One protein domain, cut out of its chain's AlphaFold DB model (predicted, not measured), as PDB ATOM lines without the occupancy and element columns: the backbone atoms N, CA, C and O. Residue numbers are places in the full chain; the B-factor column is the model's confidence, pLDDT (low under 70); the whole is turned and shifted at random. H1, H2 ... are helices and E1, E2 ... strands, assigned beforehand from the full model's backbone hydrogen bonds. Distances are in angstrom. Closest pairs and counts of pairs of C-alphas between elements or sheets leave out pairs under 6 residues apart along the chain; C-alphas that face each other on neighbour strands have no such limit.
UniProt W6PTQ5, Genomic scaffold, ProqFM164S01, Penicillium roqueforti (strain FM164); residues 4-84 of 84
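This is residues 4 to 84 of the 84 residues of an uncharacterized protein of Penicillium roqueforti (strain FM164) (UniProt W6PTQ5). Look first for a short two-stranded antiparallel ribbon, E1 and E2, near the middle, with two crossing helices, H1 and H3, packed together toward one end of the longest axis and H2 by itself toward the other end. A long unnamed stretch, residues 24 to 35, joins H1 to H2, and residues 63 to 68, between E2 and H3, stick out as a free loop. The printed part has 81 residues with three named helices and two named strands, in the order E1, H1, H2, E2, H3; the class is mostly helix, though under half of the residues are in named elements. The whole is compact, with a radius of gyration of the C-alphas of 13.1 A, and spans 35 by 30 by 17 A.

Find C-alpha 4 at (459.991, 349.260, 403.045), where E1, residues 4 to 6, begins. Its partner E2 is residues 57 to 60, 9.8 A from first to last C-alpha. H1 is residues 14 to 23 and runs 14.5 A from C-alpha 14 at (452.054, 356.529, 391.061). H2, residues 36 to 46, is 15.1 A long. H3, residues 72 to 82, is 15.4 A long and ends at C-alpha 82, at (455.358, 345.546, 383.718).

Begin with the sheet, where E1 and E2 are antiparallel, their directions 170 degrees apart. C-alphas 5 and 58 face each other at 4.3 A. Look there for N 59 and O 4, 2.8 A apart, and N 57 and O 6, 2.9 A apart, both within hydrogen-bond range. From E2 go to H1: their closest C-alphas, those of Val 17 and Val 57, are 7.8 A apart. H1 and H3 touch, with the C-alphas of Val 20 and Leu 75 closest at 6.2 A. Their lines stand at a steep tilt of 65 degrees, and they run opposite ways. H2 touches no helix, and it is also apart from E1. E1 and H3 are apart too. Each O i to N i+4 pair in H1 and H3 is within hydrogen-bond range; in H2, 5 of 7 are.

The two C-alphas farthest apart are those of Arg 23 and Asp 45, at 34.9 A. The printed part has no cut and ends at residue 84, the chain's last. The links from H1 to H2, with 12 residues, and from E2 to H3, with 11, are long; those from E1 to H1 and from H2 to E2 are short. Residues 63 to 68, in the link from E2 to H3, stand free. The mean pLDDT of the printed part is 81.1; look for values under 70 at residues 33 to 39, of which 36 to 39 belong to H2, and at residues 67 to 70.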
ATOM      1  N   VAL A   4     459.098 349.436 404.194       85.25
ATOM      2  CA  VAL A   4     459.991 349.260 403.045       85.25
ATOM      3  C   VAL A   4     459.602 350.289 402.000       85.25
ATOM      4  O   VAL A   4     458.436 350.372 401.628       85.25
ATOM      5  N   SER A   5     460.572 351.062 401.528       87.75
ATOM      6  CA  SER A   5     460.378 352.020 400.443       87.75
ATOM      7  C   SER A   5     461.215 351.626 399.249       87.75
ATOM      8  O   SER A   5     462.380 351.266 399.403       87.75
ATOM      9  N   PHE A   6     460.613 351.701 398.068       89.12
ATOM     10  CA  PHE A   6     461.279 351.366 396.819       89.12
ATOM     11  C   PHE A   6     460.909 352.353 395.711       89.12
ATOM     12  O   PHE A   6     459.908 353.070 395.796       89.12
ATOM     13  N   VAL A   7     461.739 352.353 394.672       89.75
ATOM     14  CA  VAL A   7     461.480 352.973 393.372       89.75
ATOM     15  C   VAL A   7     461.593 351.902 392.298       89.75
ATOM     16  O   VAL A   7     462.285 350.900 392.487       89.75
ATOM     17  N   VAL A   8     460.938 352.127 391.168       88.62
ATOM     18  CA  VAL A   8     461.105 351.317 389.964       88.62
ATOM     19  C   VAL A   8     461.820 352.197 388.945       88.62
ATOM     20  O   VAL A   8     461.364 353.296 388.646       88.62
ATOM     21  N   GLN A   9     462.985 351.763 388.462       85.62
ATOM     22  CA  GLN A   9     463.796 352.595 387.571       85.62
ATOM     23  C   GLN A   9     463.029 352.948 386.291       85.62
ATOM     24  O   GLN A   9     462.453 352.077 385.645       85.62
ATOM     25  N   GLY A  10     463.033 354.234 385.930       87.00
ATOM     26  CA  GLY A  10     462.338 354.740 384.741       87.00
ATOM     27  C   GLY A  10     460.810 354.779 384.854       87.00
ATOM     28  O   GLY A  10     460.139 354.997 383.846       87.00
ATOM     29  N   VAL A  11     460.250 354.564 386.048       88.94
ATOM     30  CA  VAL A  11     458.804 354.512 386.275       88.94
ATOM     31  C   VAL A  11     458.431 355.445 387.414       88.94
ATOM     32  O   VAL A  11     458.931 355.302 388.526       88.94
ATOM     33  N   ASP A  12     457.503 356.358 387.135       88.50
ATOM     34  CA  ASP A  12     456.961 357.253 388.153       88.50
ATOM     35  C   ASP A  12     456.177 356.459 389.212       88.50
ATOM     36  O   ASP A  12     455.365 355.583 388.890       88.50
ATOM     37  N   SER A  13     456.398 356.797 390.478       85.56
ATOM     38  CA  SER A  13     455.878 356.113 391.660       85.56
ATOM     39  C   SER A  13     454.348 355.939 391.727       85.56
ATOM     40  O   SER A  13     453.921 354.948 392.330       85.56
ATOM     41  N   PRO A  14     453.492 356.780 391.099       88.88
ATOM     42  CA  PRO A  14     452.054 356.529 391.061       88.88
ATOM     43  C   PRO A  14     451.647 355.335 390.204       88.88
ATOM     44  O   PRO A  14     450.742 354.601 390.585       88.88
ATOM     45  N   ARG A  15     452.346 355.062 389.096       89.75
ATOM     46  CA  ARG A  15     451.954 354.002 388.148       89.75
ATOM     47  C   ARG A  15     451.799 352.610 388.773       89.75
ATOM     48  O   ARG A  15     450.762 351.988 388.547       89.75
ATOM     49  N   PRO A  16     452.778 352.079 389.535       87.50
ATOM     50  CA  PRO A  16     452.617 350.768 390.158       87.50
ATOM     51  C   PRO A  16     451.529 350.764 391.240       87.50
ATOM     52  O   PRO A  16     450.927 349.719 391.470       87.50
ATOM     53  N   VAL A  17     451.262 351.904 391.890       88.62
ATOM     54  CA  VAL A  17     450.177 352.035 392.873       88.62
ATOM     55  C   VAL A  17     448.828 351.950 392.167       88.62
ATOM     56  O   VAL A  17     448.060 351.040 392.467       88.62
ATOM     57  N   ASP A  18     448.593 352.796 391.163       90.75
ATOM     58  CA  ASP A  18     447.346 352.837 390.392       90.75
ATOM     59  C   ASP A  18     446.989 351.458 389.813       90.75
ATOM     60  O   ASP A  18     445.832 351.032 389.834       90.75
ATOM     61  N   GLU A  19     447.989 350.715 389.330       91.12
ATOM     62  CA  GLU A  19     447.758 349.398 388.738       91.12
ATOM     63  C   GLU A  19     447.417 348.317 389.777       91.12
ATOM     64  O   GLU A  19     446.623 347.417 389.489       91.12
ATOM     65  N   VAL A  20     447.963 348.404 390.994       88.62
ATOM     66  CA  VAL A  20     447.533 347.540 392.103       88.62
ATOM     67  C   VAL A  20     446.098 347.871 392.509       88.62
ATOM     68  O   VAL A  20     445.295 346.948 392.687       88.62
ATOM     69  N   GLU A  21     445.765 349.156 392.641       88.69
ATOM     70  CA  GLU A  21     444.433 349.616 393.059       88.69
ATOM     71  C   GLU A  21     443.355 349.236 392.040       88.69
ATOM     72  O   GLU A  21     442.244 348.846 392.396       88.69
ATOM     73  N   ARG A  22     443.695 349.249 390.748       89.56
ATOM     74  CA  ARG A  22     442.796 348.797 389.680       89.56
ATOM     75  C   ARG A  22     442.486 347.297 389.755       89.56
ATOM     76  O   ARG A  22     441.451 346.855 389.256       89.56
ATOM     77  N   ARG A  23     443.391 346.498 390.328       87.44
ATOM     78  CA  ARG A  23     443.312 345.025 390.365       87.44
ATOM     79  C   ARG A  23     442.897 344.465 391.715       87.44
ATOM     80  O   ARG A  23     442.634 343.267 391.820       87.44
ATOM     81  N   SER A  24     442.889 345.285 392.757       86.31
ATOM     82  CA  SER A  24     442.692 344.819 394.121       86.31
ATOM     83  C   SER A  24     442.199 345.928 395.038       86.31
ATOM     84  O   SER A  24     442.373 347.105 394.764       86.31
ATOM     85  N   ALA A  25     441.647 345.549 396.188       84.38
ATOM     86  CA  ALA A  25     441.271 346.496 397.236       84.38
ATOM     87  C   ALA A  25     442.468 346.949 398.103       84.38
ATOM     88  O   ALA A  25     442.270 347.426 399.220       84.38
ATOM     89  N   PHE A  26     443.709 346.733 397.648       84.44
ATOM     90  CA  PHE A  26     444.902 347.146 398.378       84.44
ATOM     91  C   PHE A  26     445.319 348.547 397.954       84.44
ATOM     92  O   PHE A  26     445.533 348.804 396.774       84.44
ATOM     93  N   TRP A  27     445.488 349.421 398.945       79.75
ATOM     94  CA  TRP A  27     445.942 350.790 398.753       79.75
ATOM     95  C   TRP A  27     447.375 350.950 399.238       79.75
ATOM     96  O   TRP A  27     447.692 350.672 400.400       79.75
ATOM     97  N   PHE A  28     448.236 351.420 398.341       85.19
ATOM     98  CA  PHE A  28     449.599 351.819 398.662       85.19
ATOM     99  C   PHE A  28     449.715 353.339 398.585       85.19
ATOM    100  O   PHE A  28     448.897 354.017 397.978       85.19
ATOM    101  N   ARG A  29     450.732 353.897 399.240       83.38
ATOM    102  CA  ARG A  29     451.046 355.324 399.109       83.38
ATOM    103  C   ARG A  29     452.199 355.491 398.130       83.38
ATOM    104  O   ARG A  29     453.013 354.583 397.991       83.38
ATOM    105  N   ASN A  30     452.289 356.661 397.516       82.25
ATOM    106  CA  ASN A  30     453.451 357.124 396.765       82.25
ATOM    107  C   ASN A  30     453.855 358.530 397.248       82.25
ATOM    108  O   ASN A  30     453.143 359.145 398.049       82.25
ATOM    109  N   GLY A  31     455.015 359.012 396.802       78.62
ATOM    110  CA  GLY A  31     455.520 360.344 397.113       78.62
ATOM    111  C   GLY A  31     456.610 360.375 398.182       78.62
ATOM    112  O   GLY A  31     457.289 359.391 398.491       78.62
ATOM    113  N   HIS A  32     456.824 361.557 398.749       72.19
ATOM    114  CA  HIS A  32     457.848 361.745 399.759       72.19
ATOM    115  C   HIS A  32     457.347 361.210 401.100       72.19
ATOM    116  O   HIS A  32     456.370 361.717 401.635       72.19
ATOM    117  N   MET A  33     458.015 360.192 401.644       61.97
ATOM    118  CA  MET A  33     457.626 359.408 402.832       61.97
ATOM    119  C   MET A  33     457.047 360.215 404.026       61.97
ATOM    120  O   MET A  33     456.317 359.627 404.824       61.97
ATOM    121  N   TYR A  34     457.356 361.523 404.139       61.00
ATOM    122  CA  TYR A  34     456.874 362.506 405.127       61.00
ATOM    123  C   TYR A  34     456.902 363.955 404.558       61.00
ATOM    124  O   TYR A  34     456.998 364.154 403.353       61.00
ATOM    125  N   SER A  35     456.819 364.981 405.425       49.19
ATOM    126  CA  SER A  35     456.877 366.412 405.061       49.19
ATOM    127  C   SER A  35     458.034 366.755 404.110       49.19
ATOM    128  O   SER A  35     459.193 366.431 404.386       49.19
ATOM    129  N   TYR A  36     457.694 367.480 403.037       52.00
ATOM    130  CA  TYR A  36     458.510 367.773 401.854       52.00
ATOM    131  C   TYR A  36     459.977 368.114 402.163       52.00
ATOM    132  O   TYR A  36     460.878 367.519 401.578       52.00
ATOM    133  N   SER A  37     460.253 368.996 403.129       49.44
ATOM    134  CA  SER A  37     461.629 369.445 403.413       49.44
ATOM    135  C   SER A  37     462.552 368.375 404.008       49.44
ATOM    136  O   SER A  37     463.751 368.399 403.732       49.44
ATOM    137  N   TYR A  38     462.035 367.442 404.817       50.44
ATOM    138  CA  TYR A  38     462.867 366.425 405.481       50.44
ATOM    139  C   TYR A  38     463.126 365.220 404.579       50.44
ATOM    140  O   TYR A  38     464.233 364.684 404.539       50.44
ATOM    141  N   SER A  39     462.119 364.821 403.812       66.25
ATOM    142  CA  SER A  39     462.216 363.713 402.871       66.25
ATOM    143  C   SER A  39     462.975 364.087 401.601       66.25
ATOM    144  O   SER A  39     463.678 363.242 401.069       66.25
ATOM    145  N   HIS A  40     462.911 365.335 401.122       75.88
ATOM    146  CA  HIS A  40     463.581 365.708 399.872       75.88
ATOM    147  C   HIS A  40     465.110 365.624 399.978       75.88
ATOM    148  O   HIS A  40     465.751 365.096 399.077       75.88
ATOM    149  N   ARG A  41     465.704 366.077 401.092       81.00
ATOM    150  CA  ARG A  41     467.155 365.936 401.324       81.00
ATOM    151  C   ARG A  41     467.569 364.488 401.541       81.00
ATOM    152  O   ARG A  41     468.590 364.068 401.027       81.00
ATOM    153  N   LEU A  42     466.763 363.699 402.254       81.56
ATOM    154  CA  LEU A  42     467.035 362.270 402.413       81.56
ATOM    155  C   LEU A  42     467.066 361.563 401.050       81.56
ATOM    156  O   LEU A  42     468.011 360.841 400.745       81.56
ATOM    157  N   LEU A  43     466.052 361.808 400.221       82.88
ATOM    158  CA  LEU A  43     465.933 361.185 398.908       82.88
ATOM    159  C   LEU A  43     467.016 361.672 397.928       82.88
ATOM    160  O   LEU A  43     467.545 360.860 397.174       82.88
ATOM    161  N   ALA A  44     467.376 362.959 397.970       84.50
ATOM    162  CA  ALA A  44     468.405 363.546 397.112       84.50
ATOM    163  C   ALA A  44     469.833 363.210 397.572       84.50
ATOM    164  O   ALA A  44     470.633 362.679 396.808       84.50
ATOM    165  N   ASP A  45     470.158 363.503 398.828       85.31
ATOM    166  CA  ASP A  45     471.543 363.565 399.299       85.31
ATOM    167  C   ASP A  45     472.036 362.198 399.800       85.31
ATOM    168  O   ASP A  45     473.217 361.870 399.668       85.31
ATOM    169  N   VAL A  46     471.130 361.384 400.358       85.88
ATOM    170  CA  VAL A  46     471.460 360.072 400.938       85.88
ATOM    171  C   VAL A  46     471.086 358.940 399.987       85.88
ATOM    172  O   VAL A  46     471.939 358.124 399.647       85.88
ATOM    173  N   CYS A  47     469.827 358.891 399.538       83.19
ATOM    174  CA  CYS A  47     469.350 357.840 398.633       83.19
ATOM    175  C   CYS A  47     469.746 358.078 397.171       83.19
ATOM    176  O   CYS A  47     469.694 357.131 396.390       83.19
ATOM    177  N   ARG A  48     470.150 359.308 396.816       85.75
ATOM    178  CA  ARG A  48     470.607 359.698 395.472       85.75
ATOM    179  C   ARG A  48     469.620 359.321 394.368       85.75
ATOM    180  O   ARG A  48     470.015 358.798 393.331       85.75
ATOM    181  N   LEU A  49     468.333 359.560 394.610       84.62
ATOM    182  CA  LEU A  49     467.304 359.354 393.596       84.62
ATOM    183  C   LEU A  49     467.383 360.438 392.520       84.62
ATOM    184  O   LEU A  49     467.465 361.624 392.839       84.62
ATOM    185  N   ASP A  50     467.269 360.032 391.256       82.38
ATOM    186  CA  ASP A  50     467.298 360.954 390.116       82.38
ATOM    187  C   ASP A  50     466.052 361.853 390.073       82.38
ATOM    188  O   ASP A  50     466.144 363.063 389.860       82.38
ATOM    189  N   ASN A  51     464.870 361.278 390.326       83.62
ATOM    190  CA  ASN A  51     463.598 362.000 390.345       83.62
ATOM    191  C   ASN A  51     463.073 362.161 391.775       83.62
ATOM    192  O   ASN A  51     462.121 361.512 392.202       83.62
ATOM    193  N   VAL A  52     463.703 363.058 392.532       83.38
ATOM    194  CA  VAL A  52     463.336 363.286 393.936       83.38
ATOM    195  C   VAL A  52     461.878 363.717 394.081       83.38
ATOM    196  O   VAL A  52     461.238 363.290 395.037       83.38
ATOM    197  N   LYS A  53     461.356 364.527 393.144       82.12
ATOM    198  CA  LYS A  53     459.984 365.071 393.158       82.12
ATOM    199  C   LYS A  53     458.904 363.996 393.072       82.12
ATOM    200  O   LYS A  53     457.820 364.204 393.603       82.12
ATOM    201  N   ASP A  54     459.196 362.893 392.391       83.19
ATOM    202  CA  ASP A  54     458.294 361.747 392.305       83.19
ATOM    203  C   ASP A  54     458.260 360.963 393.626       83.19
ATOM    204  O   ASP A  54     457.197 360.614 394.132       83.19
ATOM    205  N   GLY A  55     459.415 360.793 394.269       86.00
ATOM    206  CA  GLY A  55     459.505 360.175 395.587       86.00
ATOM    207  C   GLY A  55     459.625 358.654 395.523       86.00
ATOM    208  O   GLY A  55     460.425 358.124 394.758       86.00
ATOM    209  N   VAL A  56     458.919 357.946 396.409       88.00
ATOM    210  CA  VAL A  56     459.019 356.483 396.565       88.00
ATOM    211  C   VAL A  56     457.652 355.865 396.840       88.00
ATOM    212  O   VAL A  56     456.714 356.559 397.227       88.00
ATOM    213  N   VAL A  57     457.553 354.541 396.735       89.00
ATOM    214  CA  VAL A  57     456.382 353.773 397.181       89.00
ATOM    215  C   VAL A  57     456.668 353.173 398.566       89.00
ATOM    216  O   VAL A  57     457.400 352.184 398.664       89.00
ATOM    217  N   PRO A  58     456.171 353.764 399.672       87.25
ATOM    218  CA  PRO A  58     456.303 353.177 401.002       87.25
ATOM    219  C   PRO A  58     455.243 352.101 401.276       87.25
ATOM    220  O   PRO A  58     454.038 352.358 401.268       87.25
ATOM    221  N   VAL A  59     455.705 350.917 401.669       85.38
ATOM    222  CA  VAL A  59     454.882 349.802 402.143       85.38
ATOM    223  C   VAL A  59     455.041 349.679 403.653       85.38
ATOM    224  O   VAL A  59     456.105 349.326 404.159       85.38
ATOM    225  N   SER A  60     453.977 350.009 404.382       83.75
ATOM    226  CA  SER A  60     453.931 349.940 405.846       83.75
ATOM    227  C   SER A  60     453.389 348.593 406.308       83.75
ATOM    228  O   SER A  60     452.271 348.235 405.954       83.75
ATOM    229  N   ILE A  61     454.166 347.868 407.110       83.75
ATOM    230  CA  ILE A  61     453.839 346.522 407.586       83.75
ATOM    231  C   ILE A  61     453.490 346.579 409.074       83.75
ATOM    232  O   ILE A  61     454.349 346.838 409.920       83.75
ATOM    233  N   LEU A  62     452.220 346.353 409.405       83.12
ATOM    234  CA  LEU A  62     451.706 346.310 410.775       83.12
ATOM    235  C   LEU A  62     451.670 344.879 411.319       83.12
ATOM    236  O   LEU A  62     451.746 343.905 410.583       83.12
ATOM    237  N   HIS A  63     451.534 344.744 412.639       82.62
ATOM    238  CA  HIS A  63     451.537 343.445 413.326       82.62
ATOM    239  C   HIS A  63     450.352 342.542 412.941       82.62
ATOM    240  O   HIS A  63     450.418 341.333 413.127       82.62
ATOM    241  N   TYR A  64     449.275 343.123 412.407       80.06
ATOM    242  CA  TYR A  64     448.111 342.394 411.900       80.06
ATOM    243  C   TYR A  64     448.219 342.052 410.407       80.06
ATOM    244  O   TYR A  64     447.338 341.401 409.841       80.06
ATOM    245  N   ASN A  65     449.275 342.508 409.737       80.19
ATOM    246  CA  ASN A  65     449.492 342.183 408.348       80.19
ATOM    247  C   ASN A  65     450.156 340.810 408.204       80.19
ATOM    248  O   ASN A  65     451.144 340.487 408.854       80.19
ATOM    249  N   THR A  66     449.629 340.016 407.282       74.75
ATOM    250  CA  THR A  66     450.197 338.743 406.840       74.75
ATOM    251  C   THR A  66     450.616 338.896 405.384       74.75
ATOM    252  O   THR A  66     450.047 339.723 404.675       74.75
ATOM    253  N   GLY A  67     451.550 338.079 404.884       66.69
ATOM    254  CA  GLY A  67     452.006 338.181 403.486       66.69
ATOM    255  C   GLY A  67     450.870 338.174 402.446       66.69
ATOM    256  O   GLY A  67     450.999 338.785 401.389       66.69
ATOM    257  N   ARG A  68     449.722 337.558 402.771       67.44
ATOM    258  CA  ARG A  68     448.497 337.597 401.954       67.44
ATOM    259  C   ARG A  68     447.678 338.879 402.121       67.44
ATOM    260  O   ARG A  68     447.179 339.397 401.131       67.44
ATOM    261  N   SER A  69     447.530 339.391 403.343       68.62
ATOM    262  CA  SER A  69     446.675 340.555 403.631       68.62
ATOM    263  C   SER A  69     447.326 341.910 403.338       68.62
ATOM    264  O   SER A  69     446.709 342.939 403.581       68.62
ATOM    265  N   MET A  70     448.556 341.930 402.816       68.50
ATOM    266  CA  MET A  70     449.262 343.160 402.427       68.50
ATOM    267  C   MET A  70     449.223 343.478 400.936       68.50
ATOM    268  O   MET A  70     449.877 344.424 400.512       68.50
ATOM    269  N   GLY A  71     448.582 342.645 400.117       73.25
ATOM    270  CA  GLY A  71     448.640 342.813 398.665       73.25
ATOM    271  C   GLY A  71     450.023 342.575 398.057       73.25
ATOM    272  O   GLY A  71     450.216 342.857 396.881       73.25
ATOM    273  N   ALA A  72     450.976 342.012 398.810       76.69
ATOM    274  CA  ALA A  72     452.336 341.749 398.331       76.69
ATOM    275  C   ALA A  72     452.364 340.834 397.093       76.69
ATOM    276  O   ALA A  72     453.228 340.988 396.236       76.69
ATOM    277  N   GLY A  73     451.403 339.909 396.976       82.38
ATOM    278  CA  GLY A  73     451.232 339.078 395.780       82.38
ATOM    279  C   GLY A  73     450.876 339.901 394.541       82.38
ATOM    280  O   GLY A  73     451.555 339.793 393.527       82.38
ATOM    281  N   VAL A  74     449.879 340.782 394.657       83.00
ATOM    282  CA  VAL A  74     449.438 341.661 393.561       83.00
ATOM    283  C   VAL A  74     450.539 342.649 393.190       83.00
ATOM    284  O   VAL A  74     450.832 342.828 392.013       83.00
ATOM    285  N   LEU A  75     451.211 343.238 394.185       84.25
ATOM    286  CA  LEU A  75     452.348 344.123 393.944       84.25
ATOM    287  C   LEU A  75     453.475 343.393 393.206       84.25
ATOM    288  O   LEU A  75     454.006 343.915 392.232       84.25
ATOM    289  N   ARG A  76     453.816 342.168 393.626       86.62
ATOM    290  CA  ARG A  76     454.812 341.340 392.931       86.62
ATOM    291  C   ARG A  76     454.395 341.059 391.490       86.62
ATOM    292  O   ARG A  76     455.234 341.163 390.605       86.62
ATOM    293  N   GLU A  77     453.138 340.701 391.255       85.94
ATOM    294  CA  GLU A  77     452.622 340.464 389.904       85.94
ATOM    295  C   GLU A  77     452.713 341.718 389.035       85.94
ATOM    296  O   GLU A  77     453.198 341.629 387.915       85.94
ATOM    297  N   VAL A  78     452.317 342.887 389.546       86.31
ATOM    298  CA  VAL A  78     452.439 344.159 388.816       86.31
ATOM    299  C   VAL A  78     453.903 344.466 388.496       86.31
ATOM    300  O   VAL A  78     454.220 344.789 387.355       86.31
ATOM    301  N   LEU A  79     454.808 344.309 389.465       86.69
ATOM    302  CA  LEU A  79     456.234 344.551 389.248       86.69
ATOM    303  C   LEU A  79     456.828 343.619 388.184       86.69
ATOM    304  O   LEU A  79     457.526 344.091 387.295       86.69
ATOM    305  N   VAL A  80     456.505 342.324 388.235       87.06
ATOM    306  CA  VAL A  80     456.992 341.321 387.272       87.06
ATOM    307  C   VAL A  80     456.351 341.463 385.891       87.06
ATOM    308  O   VAL A  80     456.996 341.203 384.889       87.06
ATOM    309  N   LEU A  81     455.078 341.843 385.798       83.44
ATOM    310  CA  LEU A  81     454.400 341.927 384.502       83.44
ATOM    311  C   LEU A  81     454.797 343.165 383.695       83.44
ATOM    312  O   LEU A  81     454.690 343.139 382.471       83.44
ATOM    313  N   TYR A  82     455.192 344.246 384.367       81.81
ATOM    314  CA  TYR A  82     455.358 345.546 383.718       81.81
ATOM    315  C   TYR A  82     456.771 346.114 383.788       81.81
ATOM    316  O   TYR A  82     457.089 346.979 382.971       81.81
ATOM    317  N   TYR A  83     457.597 345.684 384.746       82.06
ATOM    318  CA  TYR A  83     458.796 346.443 385.110       82.06
ATOM    319  C   TYR A  83     460.056 345.611 385.408       82.06
ATOM    320  O   TYR A  83     461.120 346.207 385.583       82.06
ATOM    321  N   LEU A  84     459.963 344.279 385.470       76.75
ATOM    322  CA  LEU A  84     461.085 343.343 385.650       76.75
ATOM    323  C   LEU A  84     461.055 342.282 384.552       76.75
ATOM    324  O   LEU A  84     462.151 341.909 384.082       76.75
TER     325      LEU A  84